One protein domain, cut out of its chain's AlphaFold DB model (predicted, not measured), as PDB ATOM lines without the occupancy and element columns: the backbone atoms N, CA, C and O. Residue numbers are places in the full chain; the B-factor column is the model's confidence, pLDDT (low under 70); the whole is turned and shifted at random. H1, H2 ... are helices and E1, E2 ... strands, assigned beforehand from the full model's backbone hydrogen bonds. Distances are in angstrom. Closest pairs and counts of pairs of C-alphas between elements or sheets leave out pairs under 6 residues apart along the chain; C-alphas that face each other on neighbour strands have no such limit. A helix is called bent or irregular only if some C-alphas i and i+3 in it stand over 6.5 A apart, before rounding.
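This is residues 14 to 114 of the 149 residues of an uncharacterized protein of Betaproteobacteria bacterium RBG_16_56_24 (UniProt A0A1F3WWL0). A strongly twisted antiparallel sheet of four strands has helices over one face: the long helix H3 runs along the strands and H2 crosses it nearly at a right angle, while the opposite face bears no named helix. H1 lies on the same face, beside the strands, and the short last helix H4 only grazes the sheet. The printed part has 101 residues, with four named strands and four named helices that follow along the chain as E1 E2 E3 E4 H1 H2 H3 H4; the sheet's order is E1 - E2 - E3 - E4, and the class is mixed, helices and strands. The whole is compact, with a radius of gyration of the C-alphas of 13.6 A and spans of 40 by 31 by 22 A.

E1, residues 14 to 17, begins with C-alpha 14 at (202.885, 519.980, 294.563). E2, residues 21 to 31, is 28.6 A long and bends by 57 degrees at residue 25. E3, residues 34 to 43, is 27.6 A long and bends by 57 degrees at residue 37. E4 is residues 53 to 56. H1, residues 57 to 64, is irregular: C-alphas 58 and 61 are 7.4 A apart. H2, residues 66 to 79, is 19.8 A long. H3, residues 86 to 105, is 29.6 A long, has a kink of 28 degrees near residue 99 and is only just irregular, with C-alphas 98 and 101 6.8 A apart. H4, residues 111 to 114, ends with C-alpha 114 at (218.862, 521.789, 303.729).

The strands form a meander, each the antiparallel neighbour of the one before, and each successive pair is a hairpin. Within hydrogen-bond range are N 15 and O 23 at 2.8 A for E1 and E2, N 24 and O 40 at 2.9 A for E2 and E3, and N 39 and O 55 at 2.8 A for E3 and E4. H2 and H3 on one face of the sheet make two layers, helices over strands. H3 is over E2 and E3 at a height over the sheet of 7.4 A; its closest C-alphas to E3 are those of Leu 103 and Met 39, 6.2 A. H2 touches residues 88 to 97 of H3, about perpendicular at 74 degrees, closest at the C-alphas of Ala 73 and Ile 89, 5.3 A. H1 touches H3 at a steep tilt of 49 degrees, closest at the C-alphas of Leu 57 and Leu 103, 6.6 A. Every O i to N i+4 pair is within hydrogen-bond range in H2, 13 of 16 in H3 and 0 of 4 in H1, where 4 of 5 O i to N i+3 pairs are; H4 is too short for an i+4 pair.

The C-alphas of Val 86 and Asp 111 are the two farthest apart, 41.3 A. The printed part has no cut and no long link. Mean pLDDT of the printed part is 90.8; residues 30 to 33 and residue 114 are under 70.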
ATOM      1  N   VAL A  14     204.199 519.617 294.015       94.12
ATOM      2  CA  VAL A  14     202.885 519.980 294.563       94.12
ATOM      3  C   VAL A  14     201.815 519.639 293.537       94.12
ATOM      4  O   VAL A  14     201.957 519.926 292.350       94.12
ATOM      5  N   GLN A  15     200.739 519.008 293.990       95.31
ATOM      6  CA  GLN A  15     199.605 518.606 293.171       95.31
ATOM      7  C   GLN A  15     198.316 518.999 293.883       95.31
ATOM      8  O   GLN A  15     198.050 518.558 294.999       95.31
ATOM      9  N   VAL A  16     197.499 519.817 293.225       93.94
ATOM     10  CA  VAL A  16     196.132 520.090 293.674       93.94
ATOM     11  C   VAL A  16     195.233 519.011 293.088       93.94
ATOM     12  O   VAL A  16     195.135 518.873 291.869       93.94
ATOM     13  N   LEU A  17     194.618 518.219 293.957       94.00
ATOM     14  CA  LEU A  17     193.762 517.100 293.595       94.00
ATOM     15  C   LEU A  17     192.290 517.526 293.593       94.00
ATOM     16  O   LEU A  17     191.892 518.547 294.171       94.00
ATOM     17  N   SER A  18     191.453 516.718 292.949       83.56
ATOM     18  CA  SER A  18     190.004 516.857 293.065       83.56
ATOM     19  C   SER A  18     189.560 516.665 294.525       83.56
ATOM     20  O   SER A  18     190.232 516.016 295.323       83.56
ATOM     21  N   GLY A  19     188.444 517.292 294.907       84.19
ATOM     22  CA  GLY A  19     187.967 517.269 296.299       84.19
ATOM     23  C   GLY A  19     188.620 518.309 297.217       84.19
ATOM     24  O   GLY A  19     188.313 518.349 298.405       84.19
ATOM     25  N   GLY A  20     189.470 519.194 296.681       90.31
ATOM     26  CA  GLY A  20     190.047 520.305 297.444       90.31
ATOM     27  C   GLY A  20     191.161 519.880 298.396       90.31
ATOM     28  O   GLY A  20     191.333 520.501 299.444       90.31
ATOM     29  N   ILE A  21     191.898 518.830 298.031       94.62
ATOM     30  CA  ILE A  21     193.073 518.337 298.747       94.62
ATOM     31  C   ILE A  21     194.306 518.727 297.940       94.62
ATOM     32  O   ILE A  21     194.378 518.487 296.737       94.62
ATOM     33  N   THR A  22     195.302 519.292 298.603       94.94
ATOM     34  CA  THR A  22     196.634 519.482 298.045       94.94
ATOM     35  C   THR A  22     197.562 518.414 298.600       94.94
ATOM     36  O   THR A  22     197.575 518.151 299.801       94.94
ATOM     37  N   ARG A  23     198.344 517.810 297.709       96.19
ATOM     38  CA  ARG A  23     199.403 516.851 298.009       96.19
ATOM     39  C   ARG A  23     200.745 517.482 297.671       96.19
ATOM     40  O   ARG A  23     200.965 517.863 296.523       96.19
ATOM     41  N   ALA A  24     201.631 517.593 298.649       94.19
ATOM     42  CA  ALA A  24     202.983 518.106 298.469       94.19
ATOM     43  C   ALA A  24     204.017 517.095 298.965       94.19
ATOM     44  O   ALA A  24     203.739 516.323 299.878       94.19
ATOM     45  N   TYR A  25     205.207 517.115 298.377       94.81
ATOM     46  CA  TYR A  25     206.317 516.243 298.758       94.81
ATOM     47  C   TYR A  25     207.453 517.090 299.320       94.81
ATOM     48  O   TYR A  25     207.936 518.000 298.645       94.81
ATOM     49  N   HIS A  26     207.839 516.812 300.558       91.19
ATOM     50  CA  HIS A  26     208.801 517.590 301.337       91.19
ATOM     51  C   HIS A  26     209.857 516.679 301.950       91.19
ATOM     52  O   HIS A  26     209.679 515.463 302.008       91.19
ATOM     53  N   TRP A  27     210.944 517.272 302.429       89.50
ATOM     54  CA  TRP A  27     211.857 516.619 303.358       89.50
ATOM     55  C   TRP A  27     211.553 517.133 304.764       89.50
ATOM     56  O   TRP A  27     211.534 518.341 304.993       89.50
ATOM     57  N   ILE A  28     211.243 516.229 305.688       82.56
ATOM     58  CA  ILE A  28     210.962 516.554 307.092       82.56
ATOM     59  C   ILE A  28     212.175 516.192 307.946       82.56
ATOM     60  O   ILE A  28     212.832 515.188 307.695       82.56
ATOM     61  N   GLY A  29     212.501 517.015 308.943       79.44
ATOM     62  CA  GLY A  29     213.625 516.741 309.838       79.44
ATOM     63  C   GLY A  29     213.336 515.552 310.758       79.44
ATOM     64  O   GLY A  29     212.299 515.536 311.418       79.44
ATOM     65  N   CYS A  30     214.276 514.607 310.849       69.25
ATOM     66  CA  CYS A  30     214.158 513.408 311.695       69.25
ATOM     67  C   CYS A  30     215.209 513.357 312.827       69.25
ATOM     68  O   CYS A  30     215.432 512.304 313.418       69.25
ATOM     69  N   GLY A  31     215.826 514.500 313.161       63.62
ATOM     70  CA  GLY A  31     216.897 514.623 314.164       63.62
ATOM     71  C   GLY A  31     218.295 514.726 313.541       63.62
ATOM     72  O   GLY A  31     218.445 514.501 312.349       63.62
ATOM     73  N   GLU A  32     219.295 515.137 314.335       66.31
ATOM     74  CA  GLU A  32     220.748 515.140 314.023       66.31
ATOM     75  C   GLU A  32     221.144 515.413 312.562       66.31
ATOM     76  O   GLU A  32     221.897 514.670 311.939       66.31
ATOM     77  N   GLY A  33     220.625 516.487 311.973       66.81
ATOM     78  CA  GLY A  33     221.016 516.843 310.615       66.81
ATOM     79  C   GLY A  33     220.558 515.846 309.535       66.81
ATOM     80  O   GLY A  33     221.030 515.910 308.396       66.81
ATOM     81  N   MET A  34     219.581 514.993 309.833       70.00
ATOM     82  CA  MET A  34     218.938 514.085 308.888       70.00
ATOM     83  C   MET A  34     217.537 514.572 308.524       70.00
ATOM     84  O   MET A  34     216.827 515.192 309.325       70.00
ATOM     85  N   SER A  35     217.142 514.287 307.292       84.75
ATOM     86  CA  SER A  35     215.802 514.536 306.787       84.75
ATOM     87  C   SER A  35     215.270 513.303 306.072       84.75
ATOM     88  O   SER A  35     216.027 512.457 305.593       84.75
ATOM     89  N   GLU A  36     213.952 513.192 306.022       87.69
ATOM     90  CA  GLU A  36     213.254 512.085 305.393       87.69
ATOM     91  C   GLU A  36     212.231 512.609 304.391       87.69
ATOM     92  O   GLU A  36     211.555 513.607 304.638       87.69
ATOM     93  N   ALA A  37     212.107 511.924 303.255       93.19
ATOM     94  CA  ALA A  37     211.052 512.198 302.291       93.19
ATOM     95  C   ALA A  37     209.673 511.964 302.926       93.19
ATOM     96  O   ALA A  37     209.424 510.941 303.570       93.19
ATOM     97  N   ALA A  38     208.762 512.908 302.725       94.06
ATOM     98  CA  ALA A  38     207.413 512.840 303.248       94.06
ATOM     99  C   ALA A  38     206.394 513.406 302.265       94.06
ATOM    100  O   ALA A  38     206.602 514.437 301.623       94.06
ATOM    101  N   MET A  39     205.243 512.748 302.212       95.88
ATOM    102  CA  MET A  39     204.057 513.234 301.530       95.88
ATOM    103  C   MET A  39     203.170 513.958 302.538       95.88
ATOM    104  O   MET A  39     202.812 513.412 303.580       95.88
ATOM    105  N   VAL A  40     202.798 515.188 302.216       95.00
ATOM    106  CA  VAL A  40     201.986 516.062 303.057       95.00
ATOM    107  C   VAL A  40     200.668 516.342 302.352       95.00
ATOM    108  O   VAL A  40     200.648 516.839 301.225       95.00
ATOM    109  N   LEU A  41     199.563 516.036 303.023       95.12
ATOM    110  CA  LEU A  41     198.212 516.350 302.577       95.12
ATOM    111  C   LEU A  41     197.650 517.507 303.395       95.12
ATOM    112  O   LEU A  41     197.754 517.518 304.619       95.12
ATOM    113  N   TYR A  42     197.037 518.476 302.726       92.81
ATOM    114  CA  TYR A  42     196.369 519.599 303.379       92.81
ATOM    115  C   TYR A  42     195.214 520.111 302.515       92.81
ATOM    116  O   TYR A  42     195.244 519.954 301.292       92.81
ATOM    117  N   PRO A  43     194.178 520.731 303.103       91.69
ATOM    118  CA  PRO A  43     193.093 521.293 302.314       91.69
ATOM    119  C   PRO A  43     193.610 522.448 301.452       91.69
ATOM    120  O   PRO A  43     194.273 523.360 301.941       91.69
ATOM    121  N   THR A  44     193.246 522.460 300.171       90.94
ATOM    122  CA  THR A  44     193.609 523.539 299.238       90.94
ATOM    123  C   THR A  44     193.047 524.892 299.684       90.94
ATOM    124  O   THR A  44     193.616 525.938 299.386       90.94
ATOM    125  N   ARG A  45     191.922 524.879 300.408       87.12
ATOM    126  CA  ARG A  45     191.315 526.057 301.037       87.12
ATOM    127  C   ARG A  45     191.154 525.788 302.536       87.12
ATOM    128  O   ARG A  45     190.102 525.284 302.938       87.12
ATOM    129  N   PRO A  46     192.188 526.051 303.351       80.94
ATOM    130  CA  PRO A  46     192.161 525.724 304.769       80.94
ATOM    131  C   PRO A  46     191.099 526.537 305.514       80.94
ATOM    132  O   PRO A  46     190.922 527.733 305.279       80.94
ATOM    133  N   ARG A  47     190.397 525.870 306.431       80.12
ATOM    134  CA  ARG A  47     189.548 526.510 307.444       80.12
ATOM    135  C   ARG A  47     190.353 526.695 308.730       80.12
ATOM    136  O   ARG A  47     191.369 526.032 308.928       80.12
ATOM    137  N   ILE A  48     189.887 527.571 309.619       78.56
ATOM    138  CA  ILE A  48     190.486 527.724 310.953       78.56
ATOM    139  C   ILE A  48     190.501 526.355 311.648       78.56
ATOM    140  O   ILE A  48     189.472 525.689 311.723       78.56
ATOM    141  N   GLY A  49     191.676 525.944 312.130       75.06
ATOM    142  CA  GLY A  49     191.876 524.662 312.809       75.06
ATOM    143  C   GLY A  49     192.154 523.466 311.892       75.06
ATOM    144  O   GLY A  49     192.407 522.382 312.408       75.06
ATOM    145  N   ALA A  50     192.151 523.635 310.565       84.50
ATOM    146  CA  ALA A  50     192.570 522.578 309.650       84.50
ATOM    147  C   ALA A  50     194.096 522.404 309.672       84.50
ATOM    148  O   ALA A  50     194.844 523.363 309.474       84.50
ATOM    149  N   GLY A  51     194.545 521.173 309.902       88.12
ATOM    150  CA  GLY A  51     195.952 520.789 309.904       88.12
ATOM    151  C   GLY A  51     196.396 520.104 308.613       88.12
ATOM    152  O   GLY A  51     195.601 519.825 307.715       88.12
ATOM    153  N   ALA A  52     197.692 519.806 308.559       89.69
ATOM    154  CA  ALA A  52     198.287 518.946 307.546       89.69
ATOM    155  C   ALA A  52     198.428 517.511 308.078       89.69
ATOM    156  O   ALA A  52     198.687 517.302 309.264       89.69
ATOM    157  N   TYR A  53     198.278 516.528 307.196       94.44
ATOM    158  CA  TYR A  53     198.502 515.115 307.478       94.44
ATOM    159  C   TYR A  53     199.773 514.649 306.763       94.44
ATOM    160  O   TYR A  53     199.899 514.829 305.552       94.44
ATOM    161  N   ILE A  54     200.720 514.077 307.505       94.31
ATOM    162  CA  ILE A  54     202.067 513.760 307.014       94.31
ATOM    163  C   ILE A  54     202.250 512.244 306.954       94.31
ATOM    164  O   ILE A  54     201.903 511.533 307.894       94.31
ATOM    165  N   ILE A  55     202.827 511.771 305.853       95.44
ATOM    166  CA  ILE A  55     203.192 510.375 305.623       95.44
ATOM    167  C   ILE A  55     204.684 510.325 305.323       95.44
ATOM    168  O   ILE A  55     205.122 510.779 304.267       95.44
ATOM    169  N   ALA A  56     205.455 509.777 306.258       93.69
ATOM    170  CA  ALA A  56     206.894 509.590 306.109       93.69
ATOM    171  C   ALA A  56     207.192 508.354 305.245       93.69
ATOM    172  O   ALA A  56     206.479 507.347 305.344       93.69
ATOM    173  N   LEU A  57     208.244 508.412 304.424       94.94
ATOM    174  CA  LEU A  57     208.658 507.321 303.535       94.94
ATOM    175  C   LEU A  57     208.858 505.989 304.285       94.94
ATOM    176  O   LEU A  57     208.419 504.944 303.810       94.94
ATOM    177  N   SER A  58     209.421 506.024 305.490       93.50
ATOM    178  CA  SER A  58     209.625 504.890 306.403       93.50
ATOM    179  C   SER A  58     208.331 504.182 306.800       93.50
ATOM    180  O   SER A  58     208.358 503.005 307.151       93.50
ATOM    181  N   SER A  59     207.189 504.867 306.713       94.44
ATOM    182  CA  SER A  59     205.860 504.322 307.006       94.44
ATOM    183  C   SER A  59     205.028 504.013 305.758       94.44
ATOM    184  O   SER A  59     203.954 503.426 305.875       94.44
ATOM    185  N   ALA A  60     205.515 504.369 304.562       94.44
ATOM    186  CA  ALA A  60     204.749 504.304 303.317       94.44
ATOM    187  C   ALA A  60     204.249 502.886 302.993       94.44
ATOM    188  O   ALA A  60     203.139 502.728 302.493       94.44
ATOM    189  N   PHE A  61     205.023 501.853 303.346       94.50
ATOM    190  CA  PHE A  61     204.668 500.449 303.108       94.50
ATOM    191  C   PHE A  61     203.357 500.021 303.791       94.50
ATOM    192  O   PHE A  61     202.682 499.119 303.308       94.50
ATOM    193  N   GLN A  62     202.970 500.664 304.899       95.75
ATOM    194  CA  GLN A  62     201.749 500.310 305.632       95.75
ATOM    195  C   GLN A  62     200.482 500.629 304.829       95.75
ATOM    196  O   GLN A  62     199.435 500.027 305.050       95.75
ATOM    197  N   TYR A  63     200.574 501.567 303.885       95.69
ATOM    198  CA  TYR A  63     199.448 502.032 303.078       95.69
ATOM    199  C   TYR A  63     199.098 501.105 301.904       95.69
ATOM    200  O   TYR A  63     198.108 501.363 301.223       95.69
ATOM    201  N   ASP A  64     199.863 500.028 301.698       93.06
ATOM    202  CA  ASP A  64     199.500 498.927 300.793       93.06
ATOM    203  C   ASP A  64     198.359 498.063 301.379       93.06
ATOM    204  O   ASP A  64     197.552 497.486 300.648       93.06
ATOM    205  N   ASP A  65     198.209 498.031 302.713       96.19
ATOM    206  CA  ASP A  65     197.046 497.417 303.363       96.19
ATOM    207  C   ASP A  65     195.825 498.348 303.270       96.19
ATOM    208  O   ASP A  65     195.751 499.402 303.907       96.19
ATOM    209  N   VAL A  66     194.809 497.905 302.526       96.75
ATOM    210  CA  VAL A  66     193.539 498.620 302.327       96.75
ATOM    211  C   VAL A  66     192.857 498.997 303.646       96.75
ATOM    212  O   VAL A  66     192.271 500.076 303.753       96.75
ATOM    213  N   ARG A  67     192.910 498.140 304.672       97.38
ATOM    214  CA  ARG A  67     192.277 498.419 305.970       97.38
ATOM    215  C   ARG A  67     192.999 499.550 306.685       97.38
ATOM    216  O   ARG A  67     192.339 500.448 307.209       97.38
ATOM    217  N   TYR A  68     194.330 499.522 306.674       97.06
ATOM    218  CA  TYR A  68     195.146 500.585 307.248       97.06
ATOM    219  C   TYR A  68     194.940 501.901 306.489       97.06
ATOM    220  O   TYR A  68     194.671 502.932 307.107       97.06
ATOM    221  N   LEU A  69     194.954 501.858 305.154       97.69
ATOM    222  CA  LEU A  69     194.721 503.017 304.293       97.69
ATOM    223  C   LEU A  69     193.383 503.699 304.595       97.69
ATOM    224  O   LEU A  69     193.343 504.913 304.792       97.69
ATOM    225  N   VAL A  70     192.290 502.934 304.678       97.81
ATOM    226  CA  VAL A  70     190.955 503.480 304.978       97.81
ATOM    227  C   VAL A  70     190.909 504.108 306.374       97.81
ATOM    228  O   VAL A  70     190.348 505.193 306.542       97.81
ATOM    229  N   GLN A  71     191.524 503.469 307.373       97.25
ATOM    230  CA  GLN A  71     191.596 504.009 308.734       97.25
ATOM    231  C   GLN A  71     192.376 505.328 308.781       97.25
ATOM    232  O   GLN A  71     191.893 506.311 309.346       97.25
ATOM    233  N   GLN A  72     193.547 505.381 308.143       97.81
ATOM    234  CA  GLN A  72     194.358 506.597 308.099       97.81
ATOM    235  C   GLN A  72     193.704 507.701 307.269       97.81
ATOM    236  O   GLN A  72     193.767 508.863 307.657       97.81
ATOM    237  N   ALA A  73     193.002 507.368 306.185       97.69
ATOM    238  CA  ALA A  73     192.251 508.344 305.403       97.69
ATOM    239  C   ALA A  73     191.140 509.015 306.230       97.69
ATOM    240  O   ALA A  73     190.943 510.228 306.139       97.69
ATOM    241  N   ALA A  74     190.457 508.264 307.101       97.25
ATOM    242  CA  ALA A  74     189.488 508.834 308.035       97.25
ATOM    243  C   ALA A  74     190.145 509.760 309.072       97.25
ATOM    244  O   ALA A  74     189.597 510.821 309.384       97.25
ATOM    245  N   ILE A  75     191.320 509.396 309.596       96.62
ATOM    246  CA  ILE A  75     192.084 510.246 310.525       96.62
ATOM    247  C   ILE A  75     192.544 511.527 309.823       96.62
ATOM    248  O   ILE A  75     192.359 512.619 310.360       96.62
ATOM    249  N   ALA A  76     193.080 511.407 308.610       94.50
ATOM    250  CA  ALA A  76     193.518 512.526 307.791       94.50
ATOM    251  C   ALA A  76     192.365 513.491 307.482       94.50
ATOM    252  O   ALA A  76     192.544 514.699 307.622       94.50
ATOM    253  N   ALA A  77     191.165 512.986 307.161       95.25
ATOM    254  CA  ALA A  77     189.972 513.818 306.976       95.25
ATOM    255  C   ALA A  77     189.698 514.688 308.212       95.25
ATOM    256  O   ALA A  77     189.531 515.901 308.096       95.25
ATOM    257  N   ARG A  78     189.747 514.082 309.407       93.62
ATOM    258  CA  ARG A  78     189.560 514.792 310.678       93.62
ATOM    259  C   ARG A  78     190.639 515.852 310.907       93.62
ATOM    260  O   ARG A  78     190.308 516.967 311.294       93.62
ATOM    261  N   VAL A  79     191.908 515.520 310.665       92.19
ATOM    262  CA  VAL A  79     193.040 516.457 310.814       92.19
ATOM    263  C   VAL A  79     192.904 517.645 309.863       92.19
ATOM    264  O   VAL A  79     193.090 518.784 310.276       92.19
ATOM    265  N   MET A  80     192.516 517.400 308.612       91.31
ATOM    266  CA  MET A  80     192.327 518.435 307.592       91.31
ATOM    267  C   MET A  80     191.029 519.243 307.763       91.31
ATOM    268  O   MET A  80     190.752 520.129 306.955       91.31
ATOM    269  N   GLY A  81     190.224 518.959 308.794       89.88
ATOM    270  CA  GLY A  81     188.945 519.635 309.027       89.88
ATOM    271  C   GLY A  81     187.897 519.348 307.945       89.88
ATOM    272  O   GLY A  81     187.061 520.205 307.655       89.88
ATOM    273  N   MET A  82     187.973 518.170 307.318       91.19
ATOM    274  CA  MET A  82     187.033 517.685 306.308       91.19
ATOM    275  C   MET A  82     186.021 516.716 306.930       91.19
ATOM    276  O   MET A  82     186.318 516.020 307.903       91.19
ATOM    277  N   ASP A  83     184.831 516.628 306.336       92.88
ATOM    278  CA  ASP A  83     183.800 515.695 306.792       92.88
ATOM    279  C   ASP A  83     184.226 514.239 306.550       92.88
ATOM    280  O   ASP A  83     184.703 513.881 305.473       92.88
ATOM    281  N   GLN A  84     184.008 513.359 307.529       92.62
ATOM    282  CA  GLN A  84     184.368 511.934 307.441       92.62
ATOM    283  C   GLN A  84     183.311 511.115 306.679       92.62
ATOM    284  O   GLN A  84     182.826 510.087 307.149       92.62
ATOM    285  N   THR A  85     182.921 511.588 305.497       96.69
ATOM    286  CA  THR A  85     182.015 510.846 304.613       96.69
ATOM    287  C   THR A  85     182.767 509.735 303.880       96.69
ATOM    288  O   THR A  85     183.973 509.835 303.654       96.69
ATOM    289  N   VAL A  86     182.054 508.695 303.432       96.88
ATOM    290  CA  VAL A  86     182.643 507.618 302.609       96.88
ATOM    291  C   VAL A  86     183.339 508.185 301.367       96.88
ATOM    292  O   VAL A  86     184.423 507.737 301.006       96.88
ATOM    293  N   HIS A  87     182.747 509.208 300.745       95.88
ATOM    294  CA  HIS A  87     183.315 509.867 299.573       95.88
ATOM    295  C   HIS A  87     184.650 510.556 299.887       95.88
ATOM    296  O   HIS A  87     185.637 510.322 299.194       95.88
ATOM    297  N   THR A  88     184.701 511.354 300.956       95.62
ATOM    298  CA  THR A  88     185.919 512.061 301.379       95.62
ATOM    299  C   THR A  88     187.027 511.088 301.774       95.62
ATOM    300  O   THR A  88     188.172 511.261 301.365       95.62
ATOM    301  N   ILE A  89     186.689 510.031 302.515       97.06
ATOM    302  CA  ILE A  89     187.642 508.986 302.909       97.06
ATOM    303  C   ILE A  89     188.213 508.295 301.669       97.06
ATOM    304  O   ILE A  89     189.424 508.121 301.574       97.06
ATOM    305  N   HIS A  90     187.368 507.951 300.695       96.81
ATOM    306  CA  HIS A  90     187.825 507.357 299.443       96.81
ATOM    307  C   HIS A  90     188.747 508.306 298.666       96.81
ATOM    308  O   HIS A  90     189.803 507.884 298.206       96.81
ATOM    309  N   GLN A  91     188.395 509.590 298.547       96.56
ATOM    310  CA  GLN A  91     189.234 510.590 297.872       96.56
ATOM    311  C   GLN A  91     190.612 510.728 298.523       96.56
ATOM    312  O   GLN A  91     191.619 510.752 297.819       96.56
ATOM    313  N   ILE A  92     190.666 510.784 299.855       97.31
ATOM    314  CA  ILE A  92     191.932 510.843 300.592       97.31
ATOM    315  C   ILE A  92     192.711 509.537 300.419       97.31
ATOM    316  O   ILE A  92     193.912 509.581 300.179       97.31
ATOM    317  N   GLY A  93     192.043 508.383 300.485       97.25
ATOM    318  CA  GLY A  93     192.666 507.081 300.251       97.25
ATOM    319  C   GLY A  93     193.332 506.997 298.876       97.25
ATOM    320  O   GLY A  93     194.506 506.647 298.790       97.25
ATOM    321  N   SER A  94     192.629 507.406 297.814       96.56
ATOM    322  CA  SER A  94     193.200 507.505 296.463       96.56
ATOM    323  C   SER A  94     194.354 508.508 296.407       96.56
ATOM    324  O   SER A  94     195.416 508.194 295.880       96.56
ATOM    325  N   ALA A  95     194.200 509.689 297.018       96.81
ATOM    326  CA  ALA A  95     195.260 510.694 297.083       96.81
ATOM    327  C   ALA A  95     196.532 510.180 297.772       96.81
ATOM    328  O   ALA A  95     197.634 510.551 297.366       96.81
ATOM    329  N   ILE A  96     196.401 509.337 298.795       97.44
ATOM    330  CA  ILE A  96     197.541 508.695 299.447       97.44
ATOM    331  C   ILE A  96     198.139 507.645 298.514       97.44
ATOM    332  O   ILE A  96     199.303 507.763 298.139       97.44
ATOM    333  N   HIS A  97     197.341 506.657 298.112       96.81
ATOM    334  CA  HIS A  97     197.801 505.500 297.347       96.81
ATOM    335  C   HIS A  97     198.475 505.906 296.027       96.81
ATOM    336  O   HIS A  97     199.601 505.498 295.745       96.81
ATOM    337  N   ASP A  98     197.856 506.813 295.267       96.06
ATOM    338  CA  ASP A  98     198.387 507.299 293.988       96.06
ATOM    339  C   ASP A  98     199.649 508.162 294.158       96.06
ATOM    340  O   ASP A  98     200.340 508.465 293.186       96.06
ATOM    341  N   GLY A  99     199.926 508.626 295.381       96.69
ATOM    342  CA  GLY A  99     201.090 509.444 295.713       96.69
ATOM    343  C   GLY A  99     202.284 508.643 296.226       96.69
ATOM    344  O   GLY A  99     203.403 509.153 296.227       96.69
ATOM    345  N   LEU A 100     202.088 507.377 296.611       96.62
ATOM    346  CA  LEU A 100     203.152 506.547 297.186       96.62
ATOM    347  C   LEU A 100     204.327 506.365 296.219       96.62
ATOM    348  O   LEU A 100     205.482 506.431 296.631       96.62
ATOM    349  N   LEU A 101     204.054 506.189 294.924       95.81
ATOM    350  CA  LEU A 101     205.113 506.015 293.929       95.81
ATOM    351  C   LEU A 101     205.979 507.271 293.771       95.81
ATOM    352  O   LEU A 101     207.190 507.158 293.598       95.81
ATOM    353  N   ASP A 102     205.367 508.454 293.811       97.19
ATOM    354  CA  ASP A 102     206.105 509.717 293.789       97.19
ATOM    355  C   ASP A 102     206.933 509.861 295.074       97.19
ATOM    356  O   ASP A 102     208.116 510.167 294.985       97.19
ATOM    357  N   LEU A 103     206.358 509.553 296.245       96.25
ATOM    358  CA  LEU A 103     207.066 509.591 297.529       96.25
ATOM    359  C   LEU A 103     208.324 508.706 297.522       96.25
ATOM    360  O   LEU A 103     209.387 509.138 297.954       96.25
ATOM    361  N   ILE A 104     208.227 507.494 296.971       94.94
ATOM    362  CA  ILE A 104     209.364 506.566 296.835       94.94
ATOM    363  C   ILE A 104     210.429 507.103 295.868       94.94
ATOM    364  O   ILE A 104     211.618 506.844 296.041       94.94
ATOM    365  N   LYS A 105     210.012 507.839 294.834       95.94
ATOM    366  CA  LYS A 105     210.904 508.416 293.817       95.94
ATOM    367  C   LYS A 105     211.477 509.773 294.209       95.94
ATOM    368  O   LYS A 105     212.258 510.329 293.434       95.94
ATOM    369  N   GLN A 106     211.076 510.322 295.353       93.56
ATOM    370  CA  GLN A 106     211.557 511.614 295.804       93.56
ATOM    371  C   GLN A 106     213.087 511.565 295.944       93.56
ATOM    372  O   GLN A 106     213.615 510.651 296.584       93.56
ATOM    373  N   PRO A 107     213.821 512.508 295.328       91.62
ATOM    374  CA  PRO A 107     215.272 512.506 295.412       91.62
ATOM    375  C   PRO A 107     215.743 512.810 296.846       91.62
ATOM    376  O   PRO A 107     214.952 513.230 297.696       91.62
ATOM    377  N   PRO A 108     217.041 512.631 297.138       87.50
ATOM    378  CA  PRO A 108     217.636 513.148 298.367       87.50
ATOM    379  C   PRO A 108     217.403 514.657 298.521       87.50
ATOM    380  O   PRO A 108     217.273 515.369 297.523       87.50
ATOM    381  N   GLU A 109     217.374 515.144 299.765       85.75
ATOM    382  CA  GLU A 109     217.165 516.566 300.063       85.75
ATOM    383  C   GLU A 109     218.244 517.430 299.391       85.75
ATOM    384  O   GLU A 109     219.428 517.245 299.695       85.75
ATOM    385  N   PRO A 110     217.868 518.380 298.514       83.69
ATOM    386  CA  PRO A 110     218.807 519.318 297.917       83.69
ATOM    387  C   PRO A 110     219.494 520.190 298.970       83.69
ATOM    388  O   PRO A 110     218.854 520.655 299.914       83.69
ATOM    389  N   ASP A 111     220.777 520.496 298.765       80.94
ATOM    390  CA  ASP A 111     221.561 521.274 299.733       80.94
ATOM    391  C   ASP A 111     220.974 522.672 299.992       80.94
ATOM    392  O   ASP A 111     221.006 523.155 301.117       80.94
ATOM    393  N   TRP A 112     220.355 523.311 298.993       71.56
ATOM    394  CA  TRP A 112     219.722 524.623 299.178       71.56
ATOM    395  C   TRP A 112     218.492 524.577 300.101       71.56
ATOM    396  O   TRP A 112     218.302 525.502 300.887       71.56
ATOM    397  N   ILE A 113     217.697 523.496 300.081       72.75
ATOM    398  CA  ILE A 113     216.589 523.294 301.038       72.75
ATOM    399  C   ILE A 113     217.152 522.998 302.423       72.75
ATOM    400  O   ILE A 113     216.691 523.569 303.414       72.75
ATOM    401  N   ARG A 114     218.183 522.149 302.484       69.75
ATOM    402  CA  ARG A 114     218.862 521.789 303.729       69.75
ATOM    403  C   ARG A 114     219.403 523.028 304.447       69.75
ATOM    404  O   ARG A 114     219.206 523.169 305.652       69.75
TER     405      ARG A 114